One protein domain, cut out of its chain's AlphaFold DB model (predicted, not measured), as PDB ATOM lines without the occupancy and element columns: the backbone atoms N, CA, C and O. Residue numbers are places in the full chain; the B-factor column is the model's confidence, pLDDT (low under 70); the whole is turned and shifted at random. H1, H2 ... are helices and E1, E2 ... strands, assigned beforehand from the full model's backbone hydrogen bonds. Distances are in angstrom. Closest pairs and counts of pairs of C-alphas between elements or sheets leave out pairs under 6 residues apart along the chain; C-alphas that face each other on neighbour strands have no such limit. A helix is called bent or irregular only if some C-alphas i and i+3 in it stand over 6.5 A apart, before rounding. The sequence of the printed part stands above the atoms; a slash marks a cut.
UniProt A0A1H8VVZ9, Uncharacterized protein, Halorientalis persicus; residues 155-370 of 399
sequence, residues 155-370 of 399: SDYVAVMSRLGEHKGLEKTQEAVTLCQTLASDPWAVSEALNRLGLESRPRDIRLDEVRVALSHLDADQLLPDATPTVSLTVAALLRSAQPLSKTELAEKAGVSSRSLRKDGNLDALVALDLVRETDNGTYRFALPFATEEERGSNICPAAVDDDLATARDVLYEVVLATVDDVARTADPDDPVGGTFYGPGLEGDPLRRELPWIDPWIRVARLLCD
ATOM      1  N   SER A 155     -56.250  30.292   7.666       93.69
ATOM      2  CA  SER A 155     -57.595  30.840   7.498       93.69
ATOM      3  C   SER A 155     -58.193  30.489   6.133       93.69
ATOM      4  O   SER A 155     -59.392  30.215   6.051       93.69
ATOM      5  N   ASP A 156     -57.369  30.369   5.085       94.31
ATOM      6  CA  ASP A 156     -57.818  29.929   3.761       94.31
ATOM      7  C   ASP A 156     -58.247  28.456   3.769       94.31
ATOM      8  O   ASP A 156     -59.290  28.101   3.210       94.31
ATOM      9  N   TYR A 157     -57.483  27.590   4.445       96.25
ATOM     10  CA  TYR A 157     -57.843  26.179   4.620       96.25
ATOM     11  C   TYR A 157     -59.133  26.041   5.429       96.25
ATOM     12  O   TYR A 157     -60.048  25.321   5.023       96.25
ATOM     13  N   VAL A 158     -59.262  26.801   6.519       97.06
ATOM     14  CA  VAL A 158     -60.496  26.888   7.309       97.06
ATOM     15  C   VAL A 158     -61.681  27.315   6.442       97.06
ATOM     16  O   VAL A 158     -62.753  26.709   6.538       97.06
ATOM     17  N   ALA A 159     -61.514  28.329   5.593       97.06
ATOM     18  CA  ALA A 159     -62.572  28.831   4.722       97.06
ATOM     19  C   ALA A 159     -63.010  27.781   3.690       97.06
ATOM     20  O   ALA A 159     -64.211  27.537   3.535       97.06
ATOM     21  N   VAL A 160     -62.059  27.107   3.030       97.31
ATOM     22  CA  VAL A 160     -62.353  26.035   2.063       97.31
ATOM     23  C   VAL A 160     -63.064  24.864   2.736       97.31
ATOM     24  O   VAL A 160     -64.109  24.424   2.249       97.31
ATOM     25  N   MET A 161     -62.543  24.385   3.869       97.88
ATOM     26  CA  MET A 161     -63.140  23.266   4.596       97.88
ATOM     27  C   MET A 161     -64.526  23.610   5.140       97.88
ATOM     28  O   MET A 161     -65.413  22.767   5.080       97.88
ATOM     29  N   SER A 162     -64.747  24.844   5.607       97.50
ATOM     30  CA  SER A 162     -66.074  25.292   6.055       97.50
ATOM     31  C   SER A 162     -67.067  25.306   4.896       97.50
ATOM     32  O   SER A 162     -68.124  24.693   4.983       97.50
ATOM     33  N   ARG A 163     -66.705  25.936   3.772       96.94
ATOM     34  CA  ARG A 163     -67.606  26.091   2.623       96.94
ATOM     35  C   ARG A 163     -67.979  24.756   1.979       96.94
ATOM     36  O   ARG A 163     -69.132  24.545   1.606       96.94
ATOM     37  N   LEU A 164     -67.013  23.852   1.816       96.31
ATOM     38  CA  LEU A 164     -67.295  22.510   1.297       96.31
ATOM     39  C   LEU A 164     -67.970  21.619   2.330       96.31
ATOM     40  O   LEU A 164     -68.836  20.825   1.968       96.31
ATOM     41  N   GLY A 165     -67.585  21.762   3.594       95.50
ATOM     42  CA  GLY A 165     -68.195  21.069   4.714       95.50
ATOM     43  C   GLY A 165     -69.691  21.353   4.813       95.50
ATOM     44  O   GLY A 165     -70.487  20.419   4.806       95.50
ATOM     45  N   GLU A 166     -70.093  22.624   4.750       95.94
ATOM     46  CA  GLU A 166     -71.500  23.046   4.703       95.94
ATOM     47  C   GLU A 166     -72.270  22.364   3.565       95.94
ATOM     48  O   GLU A 166     -73.365  21.840   3.775       95.94
ATOM     49  N   HIS A 167     -71.684  22.306   2.363       95.56
ATOM     50  CA  HIS A 167     -72.302  21.621   1.226       95.56
ATOM     51  C   HIS A 167     -72.447  20.107   1.452       95.56
ATOM     52  O   HIS A 167     -73.368  19.490   0.915       95.56
ATOM     53  N   LYS A 168     -71.548  19.510   2.239       96.19
ATOM     54  CA  LYS A 168     -71.491  18.070   2.509       96.19
ATOM     55  C   LYS A 168     -72.159  17.644   3.810       96.19
ATOM     56  O   LYS A 168     -72.249  16.445   4.038       96.19
ATOM     57  N   GLY A 169     -72.632  18.569   4.642       97.50
ATOM     58  CA  GLY A 169     -73.089  18.250   5.997       97.50
ATOM     59  C   GLY A 169     -71.952  17.790   6.920       97.50
ATOM     60  O   GLY A 169     -72.188  17.001   7.830       97.50
ATOM     61  N   LEU A 170     -70.726  18.255   6.666       98.00
ATOM     62  CA  LEU A 170     -69.530  17.955   7.448       98.00
ATOM     63  C   LEU A 170     -68.990  19.230   8.101       98.00
ATOM     64  O   LEU A 170     -68.730  20.219   7.424       98.00
ATOM     65  N   GLU A 171     -68.778  19.209   9.406       97.94
ATOM     66  CA  GLU A 171     -68.136  20.287  10.149       97.94
ATOM     67  C   GLU A 171     -66.634  20.001  10.259       97.94
ATOM     68  O   GLU A 171     -66.205  18.869  10.472       97.94
ATOM     69  N   LYS A 172     -65.805  21.020  10.028       96.88
ATOM     70  CA  LYS A 172     -64.345  20.909  10.163       96.88
ATOM     71  C   LYS A 172     -63.958  20.719  11.637       96.88
ATOM     72  O   LYS A 172     -64.567  21.341  12.504       96.88
ATOM     73  N   THR A 173     -62.879  19.987  11.893       97.25
ATOM     74  CA  THR A 173     -62.194  19.969  13.198       97.25
ATOM     75  C   THR A 173     -60.822  20.643  13.093       97.25
ATOM     76  O   THR A 173     -60.337  20.898  11.984       97.25
ATOM     77  N   GLN A 174     -60.196  20.962  14.228       95.62
ATOM     78  CA  GLN A 174     -58.873  21.595  14.257       95.62
ATOM     79  C   GLN A 174     -57.802  20.670  13.669       95.62
ATOM     80  O   GLN A 174     -56.999  21.110  12.846       95.62
ATOM     81  N   GLU A 175     -57.857  19.387  14.014       97.12
ATOM     82  CA  GLU A 175     -56.955  18.339  13.545       97.12
ATOM     83  C   GLU A 175     -57.089  18.162  12.034       97.12
ATOM     84  O   GLU A 175     -56.091  18.139  11.317       97.12
ATOM     85  N   ALA A 176     -58.325  18.112  11.522       97.81
ATOM     86  CA  ALA A 176     -58.582  17.983  10.092       97.81
ATOM     87  C   ALA A 176     -58.014  19.170   9.297       97.81
ATOM     88  O   ALA A 176     -57.395  18.962   8.254       97.81
ATOM     89  N   VAL A 177     -58.170  20.399   9.803       97.62
ATOM     90  CA  VAL A 177     -57.578  21.604   9.195       97.62
ATOM     91  C   VAL A 177     -56.055  21.525   9.208       97.62
ATOM     92  O   VAL A 177     -55.439  21.691   8.155       97.62
ATOM     93  N   THR A 178     -55.454  21.216  10.360       97.19
ATOM     94  CA  THR A 178     -53.997  21.104  10.515       97.19
ATOM     95  C   THR A 178     -53.417  20.061   9.560       97.19
ATOM     96  O   THR A 178     -52.452  20.336   8.848       97.19
ATOM     97  N   LEU A 179     -54.036  18.883   9.463       97.81
ATOM     98  CA  LEU A 179     -53.598  17.808   8.575       97.81
ATOM     99  C   LEU A 179     -53.761  18.175   7.098       97.81
ATOM    100  O   LEU A 179     -52.848  17.941   6.309       97.81
ATOM    101  N   CYS A 180     -54.890  18.773   6.710       97.69
ATOM    102  CA  CYS A 180     -55.100  19.220   5.335       97.69
ATOM    103  C   CYS A 180     -54.095  20.307   4.927       97.69
ATOM    104  O   CYS A 180     -53.533  20.209   3.840       97.69
ATOM    105  N   GLN A 181     -53.830  21.294   5.786       95.25
ATOM    106  CA  GLN A 181     -52.853  22.355   5.525       95.25
ATOM    107  C   GLN A 181     -51.410  21.838   5.491       95.25
ATOM    108  O   GLN A 181     -50.603  22.304   4.686       95.25
ATOM    109  N   THR A 182     -51.082  20.886   6.367       96.25
ATOM    110  CA  THR A 182     -49.744  20.294   6.434       96.25
ATOM    111  C   THR A 182     -49.460  19.446   5.200       96.25
ATOM    112  O   THR A 182     -48.385  19.550   4.616       96.25
ATOM    113  N   LEU A 183     -50.413  18.593   4.812       97.25
ATOM    114  CA  LEU A 183     -50.181  17.540   3.827       97.25
ATOM    115  C   LEU A 183     -50.494  17.965   2.399       97.25
ATOM    116  O   LEU A 183     -49.801  17.512   1.496       97.25
ATOM    117  N   ALA A 184     -51.525  18.777   2.163       96.38
ATOM    118  CA  ALA A 184     -51.900  19.166   0.809       96.38
ATOM    119  C   ALA A 184     -51.062  20.348   0.306       96.38
ATOM    120  O   ALA A 184     -50.595  21.181   1.080       96.38
ATOM    121  N   SER A 185     -50.900  20.441  -1.013       92.50
ATOM    122  CA  SER A 185     -50.086  21.488  -1.628       92.50
ATOM    123  C   SER A 185     -50.695  22.881  -1.532       92.50
ATOM    124  O   SER A 185     -49.978  23.866  -1.382       92.50
ATOM    125  N   ASP A 186     -52.015  22.972  -1.675       92.44
ATOM    126  CA  ASP A 186     -52.750  24.230  -1.702       92.44
ATOM    127  C   ASP A 186     -54.242  24.006  -1.337       92.44
ATOM    128  O   ASP A 186     -54.728  22.864  -1.325       92.44
ATOM    129  N   PRO A 187     -55.018  25.074  -1.067       94.50
ATOM    130  CA  PRO A 187     -56.447  24.953  -0.778       94.50
ATOM    131  C   PRO A 187     -57.281  24.386  -1.943       94.50
ATOM    132  O   PRO A 187     -58.368  23.853  -1.711       94.50
ATOM    133  N   TRP A 188     -56.798  24.445  -3.195       93.12
ATOM    134  CA  TRP A 188     -57.473  23.795  -4.326       93.12
ATOM    135  C   TRP A 188     -57.352  22.274  -4.233       93.12
ATOM    136  O   TRP A 188     -58.340  21.587  -4.481       93.12
ATOM    137  N   ALA A 189     -56.187  21.751  -3.848       95.62
ATOM    138  CA  ALA A 189     -55.990  20.325  -3.610       95.62
ATOM    139  C   ALA A 189     -56.906  19.837  -2.478       95.62
ATOM    140  O   ALA A 189     -57.612  18.845  -2.639       95.62
ATOM    141  N   VAL A 190     -57.009  20.582  -1.372       97.38
ATOM    142  CA  VAL A 190     -57.957  20.248  -0.290       97.38
ATOM    143  C   VAL A 190     -59.401  20.255  -0.790       97.38
ATOM    144  O   VAL A 190     -60.167  19.344  -0.479       97.38
ATOM    145  N   SER A 191     -59.766  21.245  -1.605       96.88
ATOM    146  CA  SER A 191     -61.093  21.314  -2.213       96.88
ATOM    147  C   SER A 191     -61.402  20.089  -3.080       96.88
ATOM    148  O   SER A 191     -62.449  19.454  -2.924       96.88
ATOM    149  N   GLU A 192     -60.464  19.703  -3.948       96.06
ATOM    150  CA  GLU A 192     -60.574  18.519  -4.800       96.06
ATOM    151  C   GLU A 192     -60.693  17.226  -3.982       96.06
ATOM    152  O   GLU A 192     -61.587  16.416  -4.246       96.06
ATOM    153  N   ALA A 193     -59.839  17.062  -2.970       97.12
ATOM    154  CA  ALA A 193     -59.824  15.916  -2.069       97.12
ATOM    155  C   ALA A 193     -61.159  15.765  -1.330       97.12
ATOM    156  O   ALA A 193     -61.798  14.711  -1.388       97.12
ATOM    157  N   LEU A 194     -61.627  16.832  -0.675       96.88
ATOM    158  CA  LEU A 194     -62.878  16.812   0.081       96.88
ATOM    159  C   LEU A 194     -64.083  16.595  -0.827       96.88
ATOM    160  O   LEU A 194     -65.029  15.914  -0.428       96.88
ATOM    161  N   ASN A 195     -64.056  17.100  -2.066       96.25
ATOM    162  CA  ASN A 195     -65.146  16.903  -3.016       96.25
ATOM    163  C   ASN A 195     -65.437  15.415  -3.300       96.25
ATOM    164  O   ASN A 195     -66.578  15.079  -3.621       96.25
ATOM    165  N   ARG A 196     -64.455  14.521  -3.105       95.62
ATOM    166  CA  ARG A 196     -64.605  13.061  -3.248       95.62
ATOM    167  C   ARG A 196     -65.396  12.396  -2.120       95.62
ATOM    168  O   ARG A 196     -65.844  11.266  -2.300       95.62
ATOM    169  N   LEU A 197     -65.583  13.068  -0.984       96.12
ATOM    170  CA  LEU A 197     -66.380  12.545   0.125       96.12
ATOM    171  C   LEU A 197     -67.882  12.583  -0.187       96.12
ATOM    172  O   LEU A 197     -68.348  13.410  -0.977       96.12
ATOM    173  N   GLY A 198     -68.641  11.694   0.456       94.38
ATOM    174  CA  GLY A 198     -70.099  11.651   0.355       94.38
ATOM    175  C   GLY A 198     -70.791  12.866   0.984       94.38
ATOM    176  O   GLY A 198     -70.155  13.716   1.604       94.38
ATOM    177  N   LEU A 199     -72.109  12.941   0.796       96.31
ATOM    178  CA  LEU A 199     -72.976  13.899   1.483       96.31
ATOM    179  C   LEU A 199     -73.552  13.257   2.745       96.31
ATOM    180  O   LEU A 199     -74.022  12.118   2.704       96.31
ATOM    181  N   GLU A 200     -73.604  14.021   3.825       96.12
ATOM    182  CA  GLU A 200     -74.248  13.645   5.072       96.12
ATOM    183  C   GLU A 200     -75.652  14.238   5.167       96.12
ATOM    184  O   GLU A 200     -75.900  15.409   4.884       96.12
ATOM    185  N   SER A 201     -76.601  13.410   5.602       94.00
ATOM    186  CA  SER A 201     -77.996  13.835   5.786       94.00
ATOM    187  C   SER A 201     -78.210  14.720   7.018       94.00
ATOM    188  O   SER A 201     -79.246  15.374   7.139       94.00
ATOM    189  N   ARG A 202     -77.257  14.709   7.954       95.00
ATOM    190  CA  ARG A 202     -77.268  15.507   9.180       95.00
ATOM    191  C   ARG A 202     -75.866  16.069   9.406       95.00
ATOM    192  O   ARG A 202     -74.927  15.284   9.291       95.00
ATOM    193  N   PRO A 203     -75.740  17.358   9.762       96.88
ATOM    194  CA  PRO A 203     -74.458  17.943  10.128       96.88
ATOM    195  C   PRO A 203     -73.764  17.139  11.227       96.88
ATOM    196  O   PRO A 203     -74.402  16.743  12.209       96.88
ATOM    197  N   ARG A 204     -72.475  16.872  11.031       97.44
ATOM    198  CA  ARG A 204     -71.578  16.235  12.000       97.44
ATOM    199  C   ARG A 204     -70.132  16.588  11.684       97.44
ATOM    200  O   ARG A 204     -69.835  16.927  10.543       97.44
ATOM    201  N   ASP A 205     -69.231  16.385  12.631       98.12
ATOM    202  CA  ASP A 205     -67.800  16.558  12.387       98.12
ATOM    203  C   ASP A 205     -67.269  15.582  11.326       98.12
ATOM    204  O   ASP A 205     -67.698  14.419  11.231       98.12
ATOM    205  N   ILE A 206     -66.314  16.063  10.529       97.88
ATOM    206  CA  ILE A 206     -65.474  15.233   9.669       97.88
ATOM    207  C   ILE A 206     -64.564  14.363  10.537       97.88
ATOM    208  O   ILE A 206     -63.941  14.837  11.483       97.88
ATOM    209  N   ARG A 207     -64.472  13.072  10.216       97.88
ATOM    210  CA  ARG A 207     -63.599  12.136  10.939       97.88
ATOM    211  C   ARG A 207     -62.233  12.033  10.277       97.88
ATOM    212  O   ARG A 207     -62.103  12.192   9.063       97.88
ATOM    213  N   LEU A 208     -61.215  11.667  11.047       98.44
ATOM    214  CA  LEU A 208     -59.853  11.524  10.527       98.44
ATOM    215  C   LEU A 208     -59.698  10.374   9.516       98.44
ATOM    216  O   LEU A 208     -58.879  10.485   8.600       98.44
ATOM    217  N   ASP A 209     -60.512   9.310   9.594       98.31
ATOM    218  CA  ASP A 209     -60.559   8.291   8.533       98.31
ATOM    219  C   ASP A 209     -61.076   8.864   7.204       98.31
ATOM    220  O   ASP A 209     -60.633   8.462   6.129       98.31
ATOM    221  N   GLU A 210     -61.958   9.862   7.254       98.12
ATOM    222  CA  GLU A 210     -62.472  10.553   6.069       98.12
ATOM    223  C   GLU A 210     -61.458  11.553   5.516       98.12
ATOM    224  O   GLU A 210     -61.315  11.651   4.299       98.12
ATOM    225  N   VAL A 211     -60.697  12.231   6.383       98.38
ATOM    226  CA  VAL A 211     -59.544  13.053   5.974       98.38
ATOM    227  C   VAL A 211     -58.524  12.190   5.232       98.38
ATOM    228  O   VAL A 211     -58.084  12.555   4.140       98.38
ATOM    229  N   ARG A 212     -58.208  10.995   5.753       98.50
ATOM    230  CA  ARG A 212     -57.345  10.027   5.065       98.50
ATOM    231  C   ARG A 212     -57.896   9.653   3.692       98.50
ATOM    232  O   ARG A 212     -57.154   9.685   2.709       98.50
ATOM    233  N   VAL A 213     -59.181   9.301   3.612       98.00
ATOM    234  CA  VAL A 213     -59.834   8.948   2.341       98.00
ATOM    235  C   VAL A 213     -59.765  10.115   1.361       98.00
ATOM    236  O   VAL A 213     -59.380   9.901   0.213       98.00
ATOM    237  N   ALA A 214     -60.077  11.336   1.790       98.06
ATOM    238  CA  ALA A 214     -60.001  12.529   0.953       98.06
ATOM    239  C   ALA A 214     -58.584  12.711   0.384       98.06
ATOM    240  O   ALA A 214     -58.412  12.723  -0.835       98.06
ATOM    241  N   LEU A 215     -57.564  12.754   1.248       98.44
ATOM    242  CA  LEU A 215     -56.169  12.957   0.843       98.44
ATOM    243  C   LEU A 215     -55.620  11.812  -0.023       98.44
ATOM    244  O   LEU A 215     -54.774  12.047  -0.880       98.44
ATOM    245  N   SER A 216     -56.124  10.582   0.128       98.12
ATOM    246  CA  SER A 216     -55.701   9.439  -0.698       98.12
ATOM    247  C   SER A 216     -56.019   9.597  -2.193       98.12
ATOM    248  O   SER A 216     -55.398   8.923  -3.021       98.12
ATOM    249  N   HIS A 217     -56.956  10.489  -2.543       97.62
ATOM    250  CA  HIS A 217     -57.321  10.800  -3.926       97.62
ATOM    251  C   HIS A 217     -56.394  11.817  -4.593       97.62
ATOM    252  O   HIS A 217     -56.488  11.978  -5.807       97.62
ATOM    253  N   LEU A 218     -55.535  12.493  -3.827       97.69
ATOM    254  CA  LEU A 218     -54.569  13.428  -4.383       97.69
ATOM    255  C   LEU A 218     -53.461  12.692  -5.133       97.69
ATOM    256  O   LEU A 218     -53.091  11.556  -4.794       97.69
ATOM    257  N   ASP A 219     -52.937  13.356  -6.158       96.12
ATOM    258  CA  ASP A 219     -51.701  12.942  -6.803       96.12
ATOM    259  C   ASP A 219     -50.511  13.210  -5.874       96.12
ATOM    260  O   ASP A 219     -50.573  14.030  -4.957       96.12
ATOM    261  N   ALA A 220     -49.422  12.463  -6.065       96.25
ATOM    262  CA  ALA A 220     -48.283  12.530  -5.154       96.25
ATOM    263  C   ALA A 220     -47.665  13.935  -5.117       96.25
ATOM    264  O   ALA A 220     -47.349  14.421  -4.046       96.25
ATOM    265  N   ASP A 221     -47.557  14.631  -6.246       92.62
ATOM    266  CA  ASP A 221     -47.029  16.002  -6.312       92.62
ATOM    267  C   ASP A 221     -47.910  17.050  -5.603       92.62
ATOM    268  O   ASP A 221     -47.464  18.172  -5.374       92.62
ATOM    269  N   GLN A 222     -49.133  16.686  -5.207       94.75
ATOM    270  CA  GLN A 222     -50.016  17.507  -4.376       94.75
ATOM    271  C   GLN A 222     -49.883  17.200  -2.874       94.75
ATOM    272  O   GLN A 222     -50.579  17.823  -2.070       94.75
ATOM    273  N   LEU A 223     -49.037  16.240  -2.485       96.94
ATOM    274  CA  LEU A 223     -48.817  15.819  -1.100       96.94
ATOM    275  C   LEU A 223     -47.396  16.171  -0.651       96.94
ATOM    276  O   LEU A 223     -46.428  15.628  -1.181       96.94
ATOM    277  N   LEU A 224     -47.274  17.039   0.359       94.50
ATOM    278  CA  LEU A 224     -46.000  17.586   0.843       94.50
ATOM    279  C   LEU A 224     -45.140  18.108  -0.327       94.50
ATOM    280  O   LEU A 224     -44.064  17.561  -0.570       94.50
ATOM    281  N   PRO A 225     -45.609  19.121  -1.085       88.25
ATOM    282  CA  PRO A 225     -44.993  19.519  -2.358       88.25
ATOM    283  C   PRO A 225     -43.553  20.030  -2.218       88.25
ATOM    284  O   PRO A 225     -42.782  19.930  -3.168       88.25
ATOM    285  N   ASP A 226     -43.186  20.543  -1.041       88.06
ATOM    286  CA  ASP A 226     -41.834  21.035  -0.764       88.06
ATOM    287  C   ASP A 226     -40.849  19.880  -0.498       88.06
ATOM    288  O   ASP A 226     -39.636  20.049  -0.595       88.06
ATOM    289  N   ALA A 227     -41.351  18.682  -0.170       92.25
ATOM    290  CA  ALA A 227     -40.523  17.513   0.099       92.25
ATOM    291  C   ALA A 227     -40.025  16.839  -1.192       92.25
ATOM    292  O   ALA A 227     -40.439  17.139  -2.312       92.25
ATOM    293  N   THR A 228     -39.112  15.873  -1.052       92.56
ATOM    294  CA  THR A 228     -38.619  15.134  -2.222       92.56
ATOM    295  C   THR A 228     -39.744  14.305  -2.862       92.56
ATOM    296  O   THR A 228     -40.576  13.749  -2.142       92.56
ATOM    297  N   PRO A 229     -39.731  14.065  -4.190       93.88
ATOM    298  CA  PRO A 229     -40.748  13.228  -4.837       93.88
ATOM    299  C   PRO A 229     -40.883  11.826  -4.219       93.88
ATOM    300  O   PRO A 229     -41.952  11.225  -4.248       93.88
ATOM    301  N   THR A 230     -39.800  11.295  -3.635       95.81
ATOM    302  CA  THR A 230     -39.831  10.009  -2.921       95.81
ATOM    303  C   THR A 230     -40.693  10.082  -1.661       95.81
ATOM    304  O   THR A 230     -41.457   9.152  -1.413       95.81
ATOM    305  N   VAL A 231     -40.605  11.167  -0.883       96.62
ATOM    306  CA  VAL A 231     -41.457  11.396   0.297       96.62
ATOM    307  C   VAL A 231     -42.919  11.439  -0.121       96.62
ATOM    308  O   VAL A 231     -43.730  10.685   0.414       96.62
ATOM    309  N   SER A 232     -43.243  12.249  -1.124       97.19
ATOM    310  CA  SER A 232     -44.619  12.429  -1.578       97.19
ATOM    311  C   SER A 232     -45.240  11.133  -2.114       97.19
ATOM    312  O   SER A 232     -46.362  10.777  -1.749       97.19
ATOM    313  N   LEU A 233     -44.483  10.351  -2.897       98.19
ATOM    314  CA  LEU A 233     -44.898   9.016  -3.354       98.19
ATOM    315  C   LEU A 233     -45.099   8.035  -2.188       98.19
ATOM    316  O   LEU A 233     -46.040   7.241  -2.198       98.19
ATOM    317  N   THR A 234     -44.234   8.099  -1.173       98.06
ATOM    318  CA  THR A 234     -44.327   7.259   0.030       98.06
ATOM    319  C   THR A 234     -45.592   7.581   0.827       98.06
ATOM    320  O   THR A 234     -46.339   6.672   1.192       98.06
ATOM    321  N   VAL A 235     -45.877   8.866   1.045       98.25
ATOM    322  CA  VAL A 235     -47.084   9.343   1.739       98.25
ATOM    323  C   VAL A 235     -48.342   8.955   0.964       98.25
ATOM    324  O   VAL A 235     -49.263   8.388   1.552       98.25
ATOM    325  N   ALA A 236     -48.362   9.155  -0.357       98.62
ATOM    326  CA  ALA A 236     -49.476   8.745  -1.211       98.62
ATOM    327  C   ALA A 236     -49.747   7.231  -1.119       98.62
ATOM    328  O   ALA A 236     -50.896   6.808  -0.956       98.62
ATOM    329  N   ALA A 237     -48.698   6.403  -1.173       98.56
ATOM    330  CA  ALA A 237     -48.817   4.951  -1.042       98.56
ATOM    331  C   ALA A 237     -49.360   4.529   0.330       98.56
ATOM    332  O   ALA A 237     -50.217   3.642   0.406       98.56
ATOM    333  N   LEU A 238     -48.900   5.176   1.406       98.56
ATOM    334  CA  LEU A 238     -49.387   4.908   2.756       98.56
ATOM    335  C   LEU A 238     -50.848   5.326   2.917       98.56
ATOM    336  O   LEU A 238     -51.627   4.497   3.374       98.56
ATOM    337  N   LEU A 239     -51.240   6.538   2.508       98.50
ATOM    338  CA  LEU A 239     -52.623   7.033   2.596       98.50
ATOM    339  C   LEU A 239     -53.614   6.121   1.859       98.50
ATOM    340  O   LEU A 239     -54.681   5.817   2.393       98.50
ATOM    341  N   ARG A 240     -53.234   5.634   0.670       98.19
ATOM    342  CA  ARG A 240     -54.039   4.715  -0.158       98.19
ATOM    343  C   ARG A 240     -54.092   3.284   0.380       98.19
ATOM    344  O   ARG A 240     -54.911   2.490  -0.081       98.19
ATOM    345  N   SER A 241     -53.220   2.918   1.317       97.69
ATOM    346  CA  SER A 241     -53.254   1.594   1.935       97.69
ATOM    347  C   SER A 241     -54.363   1.495   2.981       97.69
ATOM    348  O   SER A 241     -54.588   2.434   3.744       97.69
ATOM    349  N   ALA A 242     -55.007   0.331   3.055       95.88
ATOM    350  CA  ALA A 242     -55.993  -0.013   4.083       95.88
ATOM    351  C   ALA A 242     -55.390  -0.796   5.268       95.88
ATOM    352  O   ALA A 242     -56.113  -1.168   6.184       95.88
ATOM    353  N   GLN A 243     -54.082  -1.069   5.232       96.50
ATOM    354  CA  GLN A 243     -53.344  -1.782   6.278       96.50
ATOM    355  C   GLN A 243     -51.885  -1.297   6.348       96.50
ATOM    356  O   GLN A 243     -51.404  -0.683   5.384       96.50
ATOM    357  N   PRO A 244     -51.159  -1.560   7.450       97.88
ATOM    358  CA  PRO A 244     -49.723  -1.318   7.516       97.88
ATOM    359  C   PRO A 244     -48.967  -2.078   6.417       97.88
ATOM    360  O   PRO A 244     -49.370  -3.169   6.016       97.88
ATOM    361  N   LEU A 245     -47.879  -1.497   5.916       98.12
ATOM    362  CA  LEU A 245     -47.080  -2.043   4.817       98.12
ATOM    363  C   LEU A 245     -45.671  -2.365   5.294       98.12
ATOM    364  O   LEU A 245     -45.017  -1.526   5.908       98.12
ATOM    365  N   SER A 246     -45.143  -3.540   4.966       96.94
ATOM    366  CA  SER A 246     -43.704  -3.771   5.105       96.94
ATOM    367  C   SER A 246     -42.911  -2.780   4.245       96.94
ATOM    368  O   SER A 246     -43.415  -2.225   3.265       96.94
ATOM    369  N   LYS A 247     -41.626  -2.583   4.559       95.19
ATOM    370  CA  LYS A 247     -40.743  -1.711   3.763       95.19
ATOM    371  C   LYS A 247     -40.730  -2.075   2.270       95.19
ATOM    372  O   LYS A 247     -40.655  -1.190   1.419       95.19
ATOM    373  N   THR A 248     -40.778  -3.368   1.957       95.62
ATOM    374  CA  THR A 248     -40.781  -3.866   0.576       95.62
ATOM    375  C   THR A 248     -42.088  -3.525  -0.131       95.62
ATOM    376  O   THR A 248     -42.048  -2.954  -1.217       95.62
ATOM    377  N   GLU A 249     -43.233  -3.793   0.502       98.12
ATOM    378  CA  GLU A 249     -44.552  -3.465  -0.061       98.12
ATOM    379  C   GLU A 249     -44.746  -1.956  -0.222       98.12
ATOM    380  O   GLU A 249     -45.341  -1.509  -1.201       98.12
ATOM    381  N   LEU A 250     -44.228  -1.164   0.722       97.75
ATOM    382  CA  LEU A 250     -44.256   0.292   0.645       97.75
ATOM    383  C   LEU A 250     -43.459   0.798  -0.560       97.75
ATOM    384  O   LEU A 250     -43.973   1.602  -1.332       97.75
ATOM    385  N   ALA A 251     -42.235   0.298  -0.753       97.12
ATOM    386  CA  ALA A 251     -41.404   0.659  -1.901       97.12
ATOM    387  C   ALA A 251     -42.086   0.301  -3.233       97.12
ATOM    388  O   ALA A 251     -42.131   1.124  -4.145       97.12
ATOM    389  N   GLU A 252     -42.665  -0.901  -3.319       97.94
ATOM    390  CA  GLU A 252     -43.391  -1.372  -4.501       97.94
ATOM    391  C   GLU A 252     -44.613  -0.496  -4.807       97.94
ATOM    392  O   GLU A 252     -44.746   0.004  -5.924       97.94
ATOM    393  N   LYS A 253     -45.474  -0.240  -3.813       98.12
ATOM    394  CA  LYS A 253     -46.682   0.586  -3.977       98.12
ATOM    395  C   LYS A 253     -46.371   2.048  -4.294       98.12
ATOM    396  O   LYS A 253     -47.128   2.669  -5.033       98.12
ATOM    397  N   ALA A 254     -45.285   2.588  -3.746       97.31
ATOM    398  CA  ALA A 254     -44.822   3.943  -4.041       97.31
ATOM    399  C   ALA A 254     -44.087   4.042  -5.391       97.31
ATOM    400  O   ALA A 254     -43.841   5.147  -5.867       97.31
ATOM    401  N   GLY A 255     -43.721   2.917  -6.018       97.00
ATOM    402  CA  GLY A 255     -42.957   2.913  -7.267       97.00
ATOM    403  C   GLY A 255     -41.524   3.432  -7.103       97.00
ATOM    404  O   GLY A 255     -40.964   4.005  -8.037       97.00
ATOM    405  N   VAL A 256     -40.921   3.249  -5.924       96.50
ATOM    406  CA  VAL A 256     -39.562   3.712  -5.596       96.50
ATOM    407  C   VAL A 256     -38.674   2.551  -5.156       96.50
ATOM    408  O   VAL A 256     -39.142   1.470  -4.809       96.50
ATOM    409  N   SER A 257     -37.354   2.752  -5.136       94.38
ATOM    410  CA  SER A 257     -36.451   1.731  -4.595       94.38
ATOM    411  C   SER A 257     -36.519   1.686  -3.065       94.38
ATOM    412  O   SER A 257     -36.586   2.727  -2.407       94.38
ATOM    413  N   SER A 258     -36.388   0.500  -2.460       91.69
ATOM    414  CA  SER A 258     -36.343   0.365  -0.992       91.69
ATOM    415  C   SER A 258     -35.169   1.120  -0.352       91.69
ATOM    416  O   SER A 258     -35.221   1.448   0.834       91.69
ATOM    417  N   ARG A 259     -34.107   1.398  -1.126       91.31
ATOM    418  CA  ARG A 259     -32.986   2.251  -0.707       91.31
ATOM    419  C   ARG A 259     -33.407   3.718  -0.633       91.31
ATOM    420  O   ARG A 259     -33.044   4.385   0.327       91.31
ATOM    421  N   SER A 260     -34.186   4.199  -1.604       91.00
ATOM    422  CA  SER A 260     -34.655   5.590  -1.672       91.00
ATOM    423  C   SER A 260     -35.507   5.985  -0.466       91.00
ATOM    424  O   SER A 260     -35.417   7.125  -0.029       91.00
ATOM    425  N   LEU A 261     -36.261   5.041   0.114       89.75
ATOM    426  CA  LEU A 261     -37.071   5.287   1.314       89.75
ATOM    427  C   LEU A 261     -36.248   5.817   2.499       89.75
ATOM    428  O   LEU A 261     -36.721   6.674   3.226       89.75
ATOM    429  N   ARG A 262     -35.021   5.322   2.698       84.50
ATOM    430  CA  ARG A 262     -34.129   5.767   3.793       84.50
ATOM    431  C   ARG A 262     -33.069   6.765   3.329       84.50
ATOM    432  O   ARG A 262     -32.315   7.287   4.139       84.50
ATOM    433  N   LYS A 263     -32.952   6.986   2.019       82.00
ATOM    434  CA  LYS A 263     -31.974   7.922   1.472       82.00
ATOM    435  C   LYS A 263     -32.310   9.323   1.984       82.00
ATOM    436  O   LYS A 263     -33.480   9.692   1.970       82.00
ATOM    437  N   ASP A 264     -31.289  10.061   2.406       75.25
ATOM    438  CA  ASP A 264     -31.404  11.446   2.873       75.25
ATOM    439  C   ASP A 264     -32.426  11.604   4.024       75.25
ATOM    440  O   ASP A 264     -33.094  12.624   4.133       75.25
ATOM    441  N   GLY A 265     -32.608  10.557   4.844       77.50
ATOM    442  CA  GLY A 265     -33.512  10.589   5.995       77.50
ATOM    443  C   GLY A 265     -35.005  10.646   5.653       77.50
ATOM    444  O   GLY A 265     -35.800  10.888   6.546       77.50
ATOM    445  N   ASN A 266     -35.426  10.413   4.400       87.06
ATOM    446  CA  ASN A 266     -36.818  10.628   3.961       87.06
ATOM    447  C   ASN A 266     -37.884   9.959   4.856       87.06
ATOM    448  O   ASN A 266     -38.780  10.628   5.365       87.06
ATOM    449  N   LEU A 267     -37.818   8.635   5.036       93.06
ATOM    450  CA  LEU A 267     -38.761   7.910   5.898       93.06
ATOM    451  C   LEU A 267     -38.507   8.190   7.384       93.06
ATOM    452  O   LEU A 267     -39.453   8.179   8.162       93.06
ATOM    453  N   ASP A 268     -37.258   8.455   7.764       93.69
ATOM    454  CA  ASP A 268     -36.870   8.708   9.154       93.69
ATOM    455  C   ASP A 268     -37.437  10.043   9.649       93.69
ATOM    456  O   ASP A 268     -38.004  10.101  10.734       93.69
ATOM    457  N   ALA A 269     -37.418  11.078   8.805       94.94
ATOM    458  CA  ALA A 269     -38.069  12.358   9.058       94.94
ATOM    459  C   ALA A 269     -39.589  12.202   9.204       94.94
ATOM    460  O   ALA A 269     -40.176  12.750  10.131       94.94
ATOM    461  N   LEU A 270     -40.240  11.414   8.337       97.06
ATOM    462  CA  LEU A 270     -41.680  11.145   8.453       97.06
ATOM    463  C   LEU A 270     -42.045  10.418   9.755       97.06
ATOM    464  O   LEU A 270     -43.130  10.647  10.289       97.06
ATOM    465  N   VAL A 271     -41.161   9.541  10.240       97.31
ATOM    466  CA  VAL A 271     -41.333   8.848  11.522       97.31
ATOM    467  C   VAL A 271     -41.105   9.795  12.696       97.31
ATOM    468  O   VAL A 271     -41.916   9.812  13.615       97.31
ATOM    469  N   ALA A 272     -40.062  10.622  12.646       96.69
ATOM    470  CA  ALA A 272     -39.771  11.612  13.680       96.69
ATOM    471  C   ALA A 272     -40.867  12.689  13.806       96.69
ATOM    472  O   ALA A 272     -41.171  13.131  14.907       96.69
ATOM    473  N   LEU A 273     -41.519  13.056  12.697       96.88
ATOM    474  CA  LEU A 273     -42.693  13.943  12.675       96.88
ATOM    475  C   LEU A 273     -43.991  13.267  13.152       96.88
ATOM    476  O   LEU A 273     -45.042  13.903  13.152       96.88
ATOM    477  N   ASP A 274     -43.951  11.967  13.455       97.81
ATOM    478  CA  ASP A 274     -45.119  11.124  13.733       97.81
ATOM    479  C   ASP A 274     -46.201  11.175  12.631       97.81
ATOM    480  O   ASP A 274     -47.377  10.908  12.861       97.81
ATOM    481  N   LEU A 275     -45.814  11.489  11.388       98.00
ATOM    482  CA  LEU A 275     -46.684  11.342  10.214       98.00
ATOM    483  C   LEU A 275     -46.783   9.872   9.789       98.00
ATOM    484  O   LEU A 275     -47.788   9.435   9.217       98.00
ATOM    485  N   VAL A 276     -45.734   9.098  10.066       98.12
ATOM    486  CA  VAL A 276     -45.637   7.665   9.787       98.12
ATOM    487  C   VAL A 276     -45.216   6.932  11.053       98.12
ATOM    488  O   VAL A 276     -44.273   7.327  11.718       98.12
ATOM    489  N   ARG A 277     -45.873   5.815  11.364       97.44
ATOM    490  CA  ARG A 277     -45.525   4.971  12.514       97.44
ATOM    491  C   ARG A 277     -45.011   3.623  12.050       97.44
ATOM    492  O   ARG A 277     -45.650   2.972  11.217       97.44
ATOM    493  N   GLU A 278     -43.886   3.202  12.613       95.81
ATOM    494  CA  GLU A 278     -43.430   1.817  12.540       95.81
ATOM    495  C   GLU A 278     -44.153   1.001  13.621       95.81
ATOM    496  O   GLU A 278     -44.165   1.353  14.795       95.81
ATOM    497  N   THR A 279     -44.821  -0.068  13.209       94.25
ATOM    498  CA  THR A 279     -45.478  -1.038  14.098       94.25
ATOM    499  C   THR A 279     -44.456  -2.015  14.682       94.25
ATOM    500  O   THR A 279     -43.425  -2.261  14.058       94.25
ATOM    501  N   ASP A 280     -44.820  -2.712  15.759       90.00
ATOM    502  CA  ASP A 280     -43.990  -3.755  16.391       90.00
ATOM    503  C   ASP A 280     -43.518  -4.865  15.428       90.00
ATOM    504  O   ASP A 280     -42.484  -5.494  15.646       90.00
ATOM    505  N   ASN A 281     -44.251  -5.097  14.334       90.62
ATOM    506  CA  ASN A 281     -43.929  -6.105  13.321       90.62
ATOM    507  C   ASN A 281     -43.007  -5.582  12.197       90.62
ATOM    508  O   ASN A 281     -42.835  -6.264  11.184       90.62
ATOM    509  N   GLY A 282     -42.453  -4.370  12.316       90.88
ATOM    510  CA  GLY A 282     -41.591  -3.756  11.293       90.88
ATOM    511  C   GLY A 282     -42.336  -3.305  10.027       90.88
ATOM    512  O   GLY A 282     -41.744  -3.173   8.952       90.88
ATOM    513  N   THR A 283     -43.656  -3.116  10.127       96.88
ATOM    514  CA  THR A 283     -44.495  -2.517   9.073       96.88
ATOM    515  C   THR A 283     -44.777  -1.044   9.358       96.88
ATOM    516  O   THR A 283     -44.701  -0.613  10.501       96.88
ATOM    517  N   TYR A 284     -45.117  -0.270   8.331       98.06
ATOM    518  CA  TYR A 284     -45.327   1.174   8.384       98.06
ATOM    519  C   TYR A 284     -46.781   1.531   8.095       98.06
ATOM    520  O   TYR A 284     -47.383   1.009   7.153       98.06
ATOM    521  N   ARG A 285     -47.336   2.474   8.855       97.94
ATOM    522  CA  ARG A 285     -48.646   3.085   8.585       97.94
ATOM    523  C   ARG A 285     -48.548   4.602   8.588       97.94
ATOM    524  O   ARG A 285     -47.712   5.163   9.283       97.94
ATOM    525  N   PHE A 286     -49.459   5.261   7.883       98.38
ATOM    526  CA  PHE A 286     -49.692   6.689   8.097       98.38
ATOM    527  C   PHE A 286     -50.424   6.908   9.431       98.38
ATOM    528  O   PHE A 286     -51.293   6.097   9.787       98.38
ATOM    529  N   ALA A 287     -50.114   7.994  10.137       97.94
ATOM    530  CA  ALA A 287     -50.745   8.390  11.397       97.94
ATOM    531  C   ALA A 287     -52.131   9.029  11.180       97.94
ATOM    532  O   ALA A 287     -52.421  10.113  11.662       97.94
ATOM    533  N   LEU A 288     -52.986   8.342  10.418       98.19
ATOM    534  CA  LEU A 288     -54.425   8.589  10.312       98.19
ATOM    535  C   LEU A 288     -55.164   7.261  10.344       98.19
ATOM    536  O   LEU A 288     -54.613   6.290   9.802       98.19
ATOM    537  N   PRO A 289     -56.388   7.184  10.891       98.19
ATOM    538  CA  PRO A 289     -57.104   5.927  10.999       98.19
ATOM    539  C   PRO A 289     -57.376   5.325   9.624       98.19
ATOM    540  O   PRO A 289     -57.689   6.046   8.673       98.19
ATOM    541  N   PHE A 290     -57.268   4.007   9.493       98.06
ATOM    542  CA  PHE A 290     -57.758   3.336   8.297       98.06
ATOM    543  C   PHE A 290     -59.283   3.482   8.211       98.06
ATOM    544  O   PHE A 290     -59.988   3.447   9.217       98.06
ATOM    545  N   ALA A 291     -59.816   3.593   6.992       93.75
ATOM    546  CA  ALA A 291     -61.260   3.617   6.749       93.75
ATOM    547  C   ALA A 291     -61.878   2.205   6.827       93.75
ATOM    548  O   ALA A 291     -62.564   1.752   5.910       93.75
ATOM    549  N   THR A 292     -61.584   1.486   7.911       95.12
ATOM    550  CA  THR A 292     -62.087   0.145   8.236       95.12
ATOM    551  C   THR A 292     -63.103   0.230   9.369       95.12
ATOM    552  O   THR A 292     -63.184   1.235  10.067       95.12
ATOM    553  N   GLU A 293     -63.889  -0.826   9.587       93.12
ATOM    554  CA  GLU A 293     -64.855  -0.853  10.699       93.12
ATOM    555  C   GLU A 293     -64.188  -0.751  12.081       93.12
ATOM    556  O   GLU A 293     -64.805  -0.241  13.010       93.12
ATOM    557  N   GLU A 294     -62.938  -1.203  12.207       95.12
ATOM    558  CA  GLU A 294     -62.187  -1.218  13.467       95.12
ATOM    559  C   GLU A 294     -61.662   0.167  13.864       95.12
ATOM    560  O   GLU A 294     -61.749   0.545  15.030       95.12
ATOM    561  N   GLU A 295     -61.143   0.941  12.904       96.88
ATOM    562  CA  GLU A 295     -60.511   2.240  13.179       96.88
ATOM    563  C   GLU A 295     -61.404   3.444  12.849       96.88
ATOM    564  O   GLU A 295     -61.061   4.576  13.200       96.88
ATOM    565  N   ARG A 296     -62.550   3.239  12.191       94.31
ATOM    566  CA  ARG A 296     -63.475   4.315  11.806       94.31
ATOM    567  C   ARG A 296     -63.874   5.172  13.009       94.31
ATOM    568  O   ARG A 296     -64.436   4.676  13.984       94.31
ATOM    569  N   GLY A 297     -63.665   6.484  12.891       93.25
ATOM    570  CA  GLY A 297     -63.959   7.451  13.950       93.25
ATOM    571  C   GLY A 297     -62.995   7.435  15.140       93.25
ATOM    572  O   GLY A 297     -63.245   8.155  16.102       93.25
ATOM    573  N   SER A 298     -61.917   6.646  15.098       96.50
ATOM    574  CA  SER A 298     -60.839   6.742  16.087       96.50
ATOM    575  C   SER A 298     -60.040   8.040  15.917       96.50
ATOM    576  O   SER A 298     -59.933   8.579  14.813       96.50
ATOM    577  N   ASN A 299     -59.468   8.537  17.017       94.50
ATOM    578  CA  ASN A 299     -58.585   9.703  17.001       94.50
ATOM    579  C   ASN A 299     -57.126   9.243  16.878       94.50
ATOM    580  O   ASN A 299     -56.415   9.118  17.871       94.50
ATOM    581  N   ILE A 300     -56.706   8.884  15.663       97.25
ATOM    582  CA  ILE A 300     -55.303   8.581  15.352       97.25
ATOM    583  C   ILE A 300     -54.769   9.740  14.515       97.25
ATOM    584  O   ILE A 300     -55.125   9.863  13.348       97.25
ATOM    585  N   CYS A 301     -53.912  10.566  15.096       97.19
ATOM    586  CA  CYS A 301     -53.223  11.681  14.447       97.19
ATOM    587  C   CYS A 301     -51.766  11.755  14.946       97.19
ATOM    588  O   CYS A 301     -51.436  11.060  15.916       97.19
ATOM    589  N   PRO A 302     -50.887  12.537  14.291       97.75
ATOM    590  CA  PRO A 302     -49.551  12.830  14.806       97.75
ATOM    591  C   PRO A 302     -49.617  13.467  16.199       97.75
ATOM    592  O   PRO A 302     -50.488  14.300  16.439       97.75
ATOM    593  N   ALA A 303     -48.679  13.131  17.084       95.94
ATOM    594  CA  ALA A 303     -48.660  13.600  18.471       95.94
ATOM    595  C   ALA A 303     -48.749  15.131  18.597       95.94
ATOM    596  O   ALA A 303     -49.518  15.630  19.406       95.94
ATOM    597  N   ALA A 304     -48.046  15.875  17.738       96.06
ATOM    598  CA  ALA A 304     -48.076  17.340  17.733       96.06
ATOM    599  C   ALA A 304     -49.450  17.948  17.387       96.06
ATOM    600  O   ALA A 304     -49.687  19.112  17.670       96.06
ATOM    601  N   VAL A 305     -50.346  17.175  16.762       96.06
ATOM    602  CA  VAL A 305     -51.717  17.609  16.448       96.06
ATOM    603  C   VAL A 305     -52.665  17.370  17.631       96.06
ATOM    604  O   VAL A 305     -53.680  18.050  17.726       96.06
ATOM    605  N   ASP A 306     -52.348  16.407  18.502       93.25
ATOM    606  CA  ASP A 306     -53.132  16.051  19.699       93.25
ATOM    607  C   ASP A 306     -52.623  16.761  20.974       93.25
ATOM    608  O   ASP A 306     -53.300  16.763  21.999       93.25
ATOM    609  N   ASP A 307     -51.424  17.352  20.923       92.56
ATOM    610  CA  ASP A 307     -50.779  18.052  22.037       92.56
ATOM    611  C   ASP A 307     -50.711  19.567  21.791       92.56
ATOM    612  O   ASP A 307     -49.842  20.059  21.073       92.56
ATOM    613  N   ASP A 308     -51.587  20.321  22.461       85.69
ATOM    614  CA  ASP A 308     -51.635  21.791  22.410       85.69
ATOM    615  C   ASP A 308     -50.349  22.479  22.923       85.69
ATOM    616  O   ASP A 308     -50.190  23.693  22.768       85.69
ATOM    617  N   LEU A 309     -49.448  21.744  23.589       89.94
ATOM    618  CA  LEU A 309     -48.163  22.254  24.073       89.94
ATOM    619  C   LEU A 309     -46.995  21.931  23.136       89.94
ATOM    620  O   LEU A 309     -45.876  22.379  23.406       89.94
ATOM    621  N   ALA A 310     -47.228  21.175  22.060       92.56
ATOM    622  CA  ALA A 310     -46.196  20.862  21.088       92.56
ATOM    623  C   ALA A 310     -45.666  22.142  20.434       92.56
ATOM    624  O   ALA A 310     -46.422  23.027  20.033       92.56
ATOM    625  N   THR A 311     -44.343  22.237  20.307       93.38
ATOM    626  CA  THR A 311     -43.695  23.347  19.606       93.38
ATOM    627  C   THR A 311     -42.999  22.844  18.353       93.38
ATOM    628  O   THR A 311     -42.442  21.741  18.329       93.38
ATOM    629  N   ALA A 312     -42.957  23.674  17.308       93.62
ATOM    630  CA  ALA A 312     -42.294  23.310  16.059       93.62
ATOM    631  C   ALA A 312     -40.807  23.016  16.276       93.62
ATOM    632  O   ALA A 312     -40.211  22.226  15.551       93.62
ATOM    633  N   ARG A 313     -40.207  23.650  17.286       93.25
ATOM    634  CA  ARG A 313     -38.825  23.416  17.693       93.25
ATOM    635  C   ARG A 313     -38.612  21.995  18.202       93.25
ATOM    636  O   ARG A 313     -37.665  21.365  17.753       93.25
ATOM    637  N   ASP A 314     -39.464  21.515  19.105       92.94
ATOM    638  CA  ASP A 314     -39.325  20.179  19.695       92.94
ATOM    639  C   ASP A 314     -39.568  19.105  18.631       92.94
ATOM    640  O   ASP A 314     -38.775  18.181  18.471       92.94
ATOM    641  N   VAL A 315     -40.603  19.299  17.808       94.88
ATOM    642  CA  VAL A 315     -40.900  18.418  16.672       94.88
ATOM    643  C   VAL A 315     -39.737  18.384  15.675       94.88
ATOM    644  O   VAL A 315     -39.333  17.317  15.216       94.88
ATOM    645  N   LEU A 316     -39.159  19.541  15.338       94.62
ATOM    646  CA  LEU A 316     -38.027  19.602  14.417       94.62
ATOM    647  C   LEU A 316     -36.736  19.050  15.034       94.62
ATOM    648  O   LEU A 316     -35.919  18.484  14.307       94.62
ATOM    649  N   TYR A 317     -36.542  19.192  16.347       94.50
ATOM    650  CA  TYR A 317     -35.403  18.610  17.054       94.50
ATOM    651  C   TYR A 317     -35.377  17.092  16.871       94.50
ATOM    652  O   TYR A 317     -34.341  16.556  16.484       94.50
ATOM    653  N   GLU A 318     -36.520  16.418  17.030       95.06
ATOM    654  CA  GLU A 318     -36.641  14.974  16.784       95.06
ATOM    655  C   GLU A 318     -36.296  14.602  15.335       95.06
ATOM    656  O   GLU A 318     -35.598  13.615  15.087       95.06
ATOM    657  N   VAL A 319     -36.712  15.418  14.359       94.81
ATOM    658  CA  VAL A 319     -36.347  15.210  12.948       94.81
ATOM    659  C   VAL A 319     -34.842  15.293  12.755       94.81
ATOM    660  O   VAL A 319     -34.259  14.391  12.151       94.81
ATOM    661  N   VAL A 320     -34.201  16.354  13.250       93.75
ATOM    662  CA  VAL A 320     -32.751  16.536  13.100       93.75
ATOM    663  C   VAL A 320     -31.998  15.428  13.829       93.75
ATOM    664  O   VAL A 320     -31.087  14.842  13.250       93.75
ATOM    665  N   LEU A 321     -32.414  15.076  15.045       93.50
ATOM    666  CA  LEU A 321     -31.835  13.988  15.830       93.50
ATOM    667  C   LEU A 321     -31.887  12.644  15.086       93.50
ATOM    668  O   LEU A 321     -30.915  11.892  15.106       93.50
ATOM    669  N   ALA A 322     -32.998  12.355  14.406       91.19
ATOM    670  CA  ALA A 322     -33.199  11.104  13.678       91.19
ATOM    671  C   ALA A 322     -32.444  11.018  12.339       91.19
ATOM    672  O   ALA A 322     -32.315   9.925  11.783       91.19
ATOM    673  N   THR A 323     -31.982  12.145  11.791       89.38
ATOM    674  CA  THR A 323     -31.499  12.225  10.400       89.38
ATOM    675  C   THR A 323     -30.082  12.769  10.246       89.38
ATOM    676  O   THR A 323     -29.477  12.574   9.191       89.38
ATOM    677  N   VAL A 324     -29.526  13.429  11.266       88.81
ATOM    678  CA  VAL A 324     -28.143  13.918  11.244       88.81
ATOM    679  C   VAL A 324     -27.146  12.772  11.451       88.81
ATOM    680  O   VAL A 324     -27.358  11.880  12.267       88.81
ATOM    681  N   ASP A 325     -26.018  12.819  10.737       85.31
ATOM    682  CA  ASP A 325     -24.963  11.804  10.858       85.31
ATOM    683  C   ASP A 325     -24.227  11.865  12.210       85.31
ATOM    684  O   ASP A 325     -23.801  10.836  12.739       85.31
ATOM    685  N   ASP A 326     -24.061  13.070  12.766       89.12
ATOM    686  CA  ASP A 326     -23.391  13.306  14.046       89.12
ATOM    687  C   ASP A 326     -24.347  13.954  15.049       89.12
ATOM    688  O   ASP A 326     -24.558  15.168  15.068       89.12
ATOM    689  N   VAL A 327     -24.910  13.107  15.908       88.88
ATOM    690  CA  VAL A 327     -25.855  13.505  16.953       88.88
ATOM    691  C   VAL A 327     -25.225  14.473  17.958       88.88
ATOM    692  O   VAL A 327     -25.944  15.301  18.515       88.88
ATOM    693  N   ALA A 328     -23.900  14.446  18.163       90.94
ATOM    694  CA  ALA A 328     -23.240  15.348  19.110       90.94
ATOM    695  C   ALA A 328     -23.466  16.828  18.760       90.94
ATOM    696  O   ALA A 328     -23.597  17.650  19.667       90.94
ATOM    697  N   ARG A 329     -23.617  17.149  17.467       91.56
ATOM    698  CA  ARG A 329     -23.912  18.506  16.982       91.56
ATOM    699  C   ARG A 329     -25.231  19.060  17.513       91.56
ATOM    700  O   ARG A 329     -25.341  20.254  17.741       91.56
ATOM    701  N   THR A 330     -26.235  18.205  17.721       89.38
ATOM    702  CA  THR A 330     -27.555  18.626  18.235       89.38
ATOM    703  C   THR A 330     -27.541  18.946  19.727       89.38
ATOM    704  O   THR A 330     -28.407  19.675  20.199       89.38
ATOM    705  N   ALA A 331     -26.566  18.410  20.466       88.19
ATOM    706  CA  ALA A 331     -26.421  18.604  21.907       88.19
ATOM    707  C   ALA A 331     -25.451  19.742  22.273       88.19
ATOM    708  O   ALA A 331     -25.352  20.100  23.448       88.19
ATOM    709  N   ASP A 332     -24.716  20.277  21.295       90.88
ATOM    710  CA  ASP A 332     -23.766  21.368  21.486       90.88
ATOM    711  C   ASP A 332     -24.441  22.724  21.191       90.88
ATOM    712  O   ASP A 332     -24.766  23.004  20.035       90.88
ATOM    713  N   PRO A 333     -24.670  23.584  22.203       90.00
ATOM    714  CA  PRO A 333     -25.270  24.899  21.991       90.00
ATOM    715  C   PRO A 333     -24.378  25.853  21.179       90.00
ATOM    716  O   PRO A 333     -24.896  26.839  20.655       90.00
ATOM    717  N   ASP A 334     -23.074  25.575  21.071       90.50
ATOM    718  CA  ASP A 334     -22.131  26.362  20.274       90.50
ATOM    719  C   ASP A 334     -22.025  25.854  18.816       90.50
ATOM    720  O   ASP A 334     -21.476  26.556  17.959       90.50
ATOM    721  N   ASP A 335     -22.571  24.670  18.495       91.75
ATOM    722  CA  ASP A 335     -22.688  24.190  17.110       91.75
ATOM    723  C   ASP A 335     -23.855  24.906  16.402       91.75
ATOM    724  O   ASP A 335     -24.940  25.024  16.975       91.75
ATOM    725  N   PRO A 336     -23.701  25.353  15.142       89.44
ATOM    726  CA  PRO A 336     -24.782  26.003  14.393       89.44
ATOM    727  C   PRO A 336     -26.094  25.196  14.291       89.44
ATOM    728  O   PRO A 336     -27.174  25.787  14.212       89.44
ATOM    729  N   VAL A 337     -26.026  23.859  14.311       90.25
ATOM    730  CA  VAL A 337     -27.202  22.977  14.346       90.25
ATOM    731  C   VAL A 337     -27.813  22.966  15.745       90.25
ATOM    732  O   VAL A 337     -28.991  23.291  15.887       90.25
ATOM    733  N   GLY A 338     -27.032  22.628  16.777       89.50
ATOM    734  CA  GLY A 338     -27.516  22.536  18.156       89.50
ATOM    735  C   GLY A 338     -28.024  23.873  18.691       89.50
ATOM    736  O   GLY A 338     -29.141  23.944  19.199       89.50
ATOM    737  N   GLY A 339     -27.277  24.957  18.473       89.56
ATOM    738  CA  GLY A 339     -27.616  26.319  18.897       89.56
ATOM    739  C   GLY A 339     -28.997  26.804  18.440       89.56
ATOM    740  O   GLY A 339     -29.642  27.564  19.166       89.56
ATOM    741  N   THR A 340     -29.512  26.299  17.309       89.88
ATOM    742  CA  THR A 340     -30.873  26.603  16.818       89.88
ATOM    743  C   THR A 340     -31.965  26.182  17.815       89.88
ATOM    744  O   THR A 340     -33.036  26.787  17.858       89.88
ATOM    745  N   PHE A 341     -31.703  25.182  18.660       91.12
ATOM    746  CA  PHE A 341     -32.685  24.620  19.592       91.12
ATOM    747  C   PHE A 341     -32.625  25.220  21.009       91.12
ATOM    748  O   PHE A 341     -33.561  25.040  21.790       91.12
ATOM    749  N   TYR A 342     -31.588  26.002  21.337       87.06
ATOM    750  CA  TYR A 342     -31.408  26.607  22.668       87.06
ATOM    751  C   TYR A 342     -31.914  28.065  22.776       87.06
ATOM    752  O   TYR A 342     -31.926  28.631  23.871       87.06
ATOM    753  N   GLY A 343     -32.349  28.681  21.669       79.94
ATOM    754  CA  GLY A 343     -32.822  30.074  21.609       79.94
ATOM    755  C   GLY A 343     -34.326  30.283  21.886       79.94
ATOM    756  O   GLY A 343     -35.080  29.326  22.065       79.94
ATOM    757  N   PRO A 344     -34.815  31.538  21.932       73.31
ATOM    758  CA  PRO A 344     -36.230  31.859  22.124       73.31
ATOM    759  C   PRO A 344     -37.015  31.774  20.800       73.31
ATOM    760  O   PRO A 344     -37.492  32.779  20.284       73.31
ATOM    761  N   GLY A 345     -37.147  30.570  20.244       74.06
ATOM    762  CA  GLY A 345     -37.930  30.304  19.032       74.06
ATOM    763  C   GLY A 345     -37.178  29.455  18.011       74.06
ATOM    764  O   GLY A 345     -36.006  29.146  18.198       74.06
ATOM    765  N   LEU A 346     -37.872  29.072  16.936       82.50
ATOM    766  CA  LEU A 346     -37.282  28.330  15.825       82.50
ATOM    767  C   LEU A 346     -36.815  29.288  14.718       82.50
ATOM    768  O   LEU A 346     -37.605  29.714  13.864       82.50
ATOM    769  N   GLU A 347     -35.519  29.593  14.709       81.06
ATOM    770  CA  GLU A 347     -34.858  30.314  13.619       81.06
ATOM    771  C   GLU A 347     -34.412  29.335  12.526       81.06
ATOM    772  O   GLU A 347     -33.500  28.539  12.713       81.06
ATOM    773  N   GLY A 348     -35.063  29.378  11.362       80.69
ATOM    774  CA  GLY A 348     -34.791  28.410  10.293       80.69
ATOM    775  C   GLY A 348     -33.496  28.664   9.514       80.69
ATOM    776  O   GLY A 348     -32.917  27.728   8.974       80.69
ATOM    777  N   ASP A 349     -33.022  29.910   9.437       84.69
ATOM    778  CA  ASP A 349     -31.922  30.278   8.532       84.69
ATOM    779  C   ASP A 349     -30.559  29.682   8.912       84.69
ATOM    780  O   ASP A 349     -29.866  29.216   8.006       84.69
ATOM    781  N   PRO A 350     -30.140  29.651  10.195       85.44
ATOM    782  CA  PRO A 350     -28.931  28.930  10.592       85.44
ATOM    783  C   PRO A 350     -29.003  27.451  10.198       85.44
ATOM    784  O   PRO A 350     -28.084  26.938   9.559       85.44
ATOM    785  N   LEU A 351     -30.137  26.805  10.474       88.56
ATOM    786  CA  LEU A 351     -30.336  25.390  10.190       88.56
ATOM    787  C   LEU A 351     -30.327  25.085   8.687       88.56
ATOM    788  O   LEU A 351     -29.716  24.107   8.277       88.56
ATOM    789  N   ARG A 352     -30.925  25.941   7.848       90.50
ATOM    790  CA  ARG A 352     -30.897  25.804   6.376       90.50
ATOM    791  C   ARG A 352     -29.492  25.859   5.789       90.50
ATOM    792  O   ARG A 352     -29.227  25.192   4.792       90.50
ATOM    793  N   ARG A 353     -28.597  26.666   6.372       90.25
ATOM    794  CA  ARG A 353     -27.204  26.765   5.903       90.25
ATOM    795  C   ARG A 353     -26.436  25.472   6.158       90.25
ATOM    796  O   ARG A 353     -25.654  25.061   5.309       90.25
ATOM    797  N   GLU A 354     -26.687  24.840   7.298       91.12
ATOM    798  CA  GLU A 354     -26.027  23.596   7.701       91.12
ATOM    799  C   GLU A 354     -26.672  22.352   7.086       91.12
ATOM    800  O   GLU A 354     -25.981  21.406   6.711       91.12
ATOM    801  N   LEU A 355     -28.001  22.358   6.964       90.31
ATOM    802  CA  LEU A 355     -28.823  21.248   6.496       90.31
ATOM    803  C   LEU A 355     -29.748  21.726   5.362       90.31
ATOM    804  O   LEU A 355     -30.941  21.914   5.583       90.31
ATOM    805  N   PRO A 356     -29.263  21.891   4.117       87.19
ATOM    806  CA  PRO A 356     -30.086  22.420   3.020       87.19
ATOM    807  C   PRO A 356     -31.360  21.614   2.714       87.19
ATOM    808  O   PRO A 356     -32.310  22.143   2.148       87.19
ATOM    809  N   TRP A 357     -31.397  20.334   3.089       87.88
ATOM    810  CA  TRP A 357     -32.549  19.447   2.908       87.88
ATOM    811  C   TRP A 357     -33.648  19.627   3.975       87.88
ATOM    812  O   TRP A 357     -34.705  19.016   3.848       87.88
ATOM    813  N   ILE A 358     -33.418  20.431   5.024       91.06
ATOM    814  CA  ILE A 358     -34.314  20.551   6.188       91.06
ATOM    815  C   ILE A 358     -35.561  21.404   5.924       91.06
ATOM    816  O   ILE A 358     -36.528  21.324   6.678       91.06
ATOM    817  N   ASP A 359     -35.544  22.242   4.885       89.31
ATOM    818  CA  ASP A 359     -36.561  23.277   4.666       89.31
ATOM    819  C   ASP A 359     -38.014  22.754   4.657       89.31
ATOM    820  O   ASP A 359     -38.847  23.316   5.379       89.31
ATOM    821  N   PRO A 360     -38.331  21.623   3.988       91.56
ATOM    822  CA  PRO A 360     -39.686  21.072   4.004       91.56
ATOM    823  C   PRO A 360     -40.135  20.693   5.418       91.56
ATOM    824  O   PRO A 360     -41.302  20.840   5.774       91.56
ATOM    825  N   TRP A 361     -39.198  20.245   6.255       94.06
ATOM    826  CA  TRP A 361     -39.471  19.790   7.614       94.06
ATOM    827  C   TRP A 361     -39.629  20.939   8.603       94.06
ATOM    828  O   TRP A 361     -40.465  20.833   9.496       94.06
ATOM    829  N   ILE A 362     -38.932  22.066   8.404       93.00
ATOM    830  CA  ILE A 362     -39.210  23.308   9.149       93.00
ATOM    831  C   ILE A 362     -40.669  23.715   8.933       93.00
ATOM    832  O   ILE A 362     -41.380  24.023   9.892       93.00
ATOM    833  N   ARG A 363     -41.124  23.716   7.673       91.94
ATOM    834  CA  ARG A 363     -42.503  24.073   7.334       91.94
ATOM    835  C   ARG A 363     -43.495  23.089   7.948       91.94
ATOM    836  O   ARG A 363     -44.433  23.524   8.605       91.94
ATOM    837  N   VAL A 364     -43.280  21.784   7.779       95.38
ATOM    838  CA  VAL A 364     -44.180  20.752   8.321       95.38
ATOM    839  C   VAL A 364     -44.268  20.817   9.848       95.38
ATOM    840  O   VAL A 364     -45.376  20.795  10.373       95.38
ATOM    841  N   ALA A 365     -43.146  20.967  10.559       95.38
ATOM    842  CA  ALA A 365     -43.144  21.082  12.018       95.38
ATOM    843  C   ALA A 365     -43.953  22.298  12.502       95.38
ATOM    844  O   ALA A 365     -44.757  22.170  13.424       95.38
ATOM    845  N   ARG A 366     -43.802  23.455  11.837       94.12
ATOM    846  CA  ARG A 366     -44.602  24.655  12.131       94.12
ATOM    847  C   ARG A 366     -46.089  24.430  11.904       94.12
ATOM    848  O   ARG A 366     -46.883  24.756  12.775       94.12
ATOM    849  N   LEU A 367     -46.459  23.839  10.770       94.62
ATOM    850  CA  LEU A 367     -47.864  23.601  10.439       94.62
ATOM    851  C   LEU A 367     -48.531  22.602  11.388       94.62
ATOM    852  O   LEU A 367     -49.672  22.830  11.779       94.62
ATOM    853  N   LEU A 368     -47.824  21.541  11.792       96.00
ATOM    854  CA  LEU A 368     -48.334  20.574  12.769       96.00
ATOM    855  C   LEU A 368     -48.626  21.221  14.130       96.00
ATOM    856  O   LEU A 368     -49.626  20.867  14.741       96.00
ATOM    857  N   CYS A 369     -47.802  22.185  14.554       94.25
ATOM    858  CA  CYS A 369     -47.934  22.884  15.841       94.25
ATOM    859  C   CYS A 369     -48.743  24.191  15.750       94.25
ATOM    860  O   CYS A 369     -48.689  25.016  16.657       94.25
ATOM    861  N   ASP A 370     -49.441  24.422  14.632       89.69
ATOM    862  CA  ASP A 370     -50.199  25.651  14.361       89.69
ATOM    863  C   ASP A 370     -49.386  26.960  14.497       89.69
ATOM    864  O   ASP A 370     -49.916  28.032  14.799       89.69
TER     865      ASP A 370
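Overview. This is residues 155 to 370 of the 399 residues of an uncharacterized protein of Halorientalis persicus (UniProt A0A1H8VVZ9). Three clusters of mostly short helices make a triangle: H1 to H4 at one end of the longest axis, H9 to H13 at the other end, and H5, H6 and H7 with the small strand hairpin of E1 and E2 off to one side between them. H2 and H13 meet near the middle and join the two end clusters, while the side cluster packs on them through H5 on H4 and H7 on H9. The printed part has 216 residues, with thirteen named helices and two named strands in the order H1 to H7, E1, E2, H8 to H13; the sheet, in the order E1 - E2, is antiparallel and the class is mostly helix. The whole is compact, with a radius of gyration of the C-alphas of 17.5 A, and its outline is only just elongated, with spans of 59 by 39 by 28 A.

Arrangement. H1, residues 155 to 168, touches H3, residues 187 to 195, at a shallow tilt of 19 degrees, the same way, with Tyr 157 and Pro 187 as closest C-alphas at 5.7 A. H2, residues 174 to 183, touches H1, the closest C-alphas being those of Val 158 and Val 177 at 6.3 A. H4, residues 208 to 216, touches H3 at the C-alphas of Ala 193 and Ala 214, 4.5 A apart, and H2 at those of Ala 176 and Val 211, 6.5 A apart. H5, residues 229 to 240, touches H4 with residues 236 to 240 alone; the C-alphas of Ser 216 and Arg 240 come closest, at 5.0 A. H6, residues 247 to 254, touches H5 about perpendicular, at 84 degrees, with Ala 237 and Ala 254 as closest C-alphas at 5.1 A. E1, residues 276 to 278, and E2, residues 283 to 286, form a hairpin with N 277 and O 285 within hydrogen-bond range at 2.9 A, and N 285 and O 277 also at 2.9 A. The closest C-alphas of H5 and E2, Leu 238 and Phe 286, are 5.6 A apart. H8, residues 303 to 306, and H2 only just touch, with 3 pairs of C-alphas within 8 A, closest at Glu 175 and Val 305, 6.0 A. H9, residues 312 to 323, touches H7, residues 263 to 272, opposite ways at a steep tilt of 44 degrees; the C-alphas of Ala 272 and Val 319 are closest, at 5.0 A. H10, residues 328 to 331, and H11, residues 336 to 342, touch only at the corner, at Thr 330 and Gly 338, whose C-alphas are 3.9 A apart. H12, residues 348 to 354, forms helical hairpins with H11 and with H13, residues 356 to 368. H13 touches H9 at the C-alphas of Ala 312 and Ala 365, 4.7 A apart, and with residues 364 to 368 alone it touches H2, opposite ways at a shallow tilt of 18 degrees, closest at Thr 182 and Leu 367, 5.5 A. H1 and H10 are apart. Every O i to N i+4 pair is within hydrogen-bond range in H1 to H6, H9 and H12, against 4 of 6 in H7, 7 of 9 in H13 and 0 of 3 in H11, which has 3 of 4 O i to N i+3 pairs within range; H8 and H10 are too short for an O i to N i+4 pair.

Along the chain. H1 begins at C-alpha 155 (-57.595, 30.840, 7.498) and is 19.5 A long. H5 and H9 each measure 16.5 A, and E2 10.6 A, from C-alpha 283 (-44.495, -2.517, 9.073). H13, 20.8 A long, ends at C-alpha 368 (-48.334, 20.574, 12.769). H7 and H13 are irregular: C-alphas 264 and 267 are 8.7 A apart, and C-alphas 357 and 360 are 7.4 A apart.

Size, cuts and confidence. The two C-alphas farthest apart, those of Ser 201 and Asp 334, are separated by 59.1 A. The printed part has no cut. The links H3 to H4, H4 to H5 and E2 to H8 are long. The mean pLDDT of the printed part is 94.0, and no printed residue is under 70.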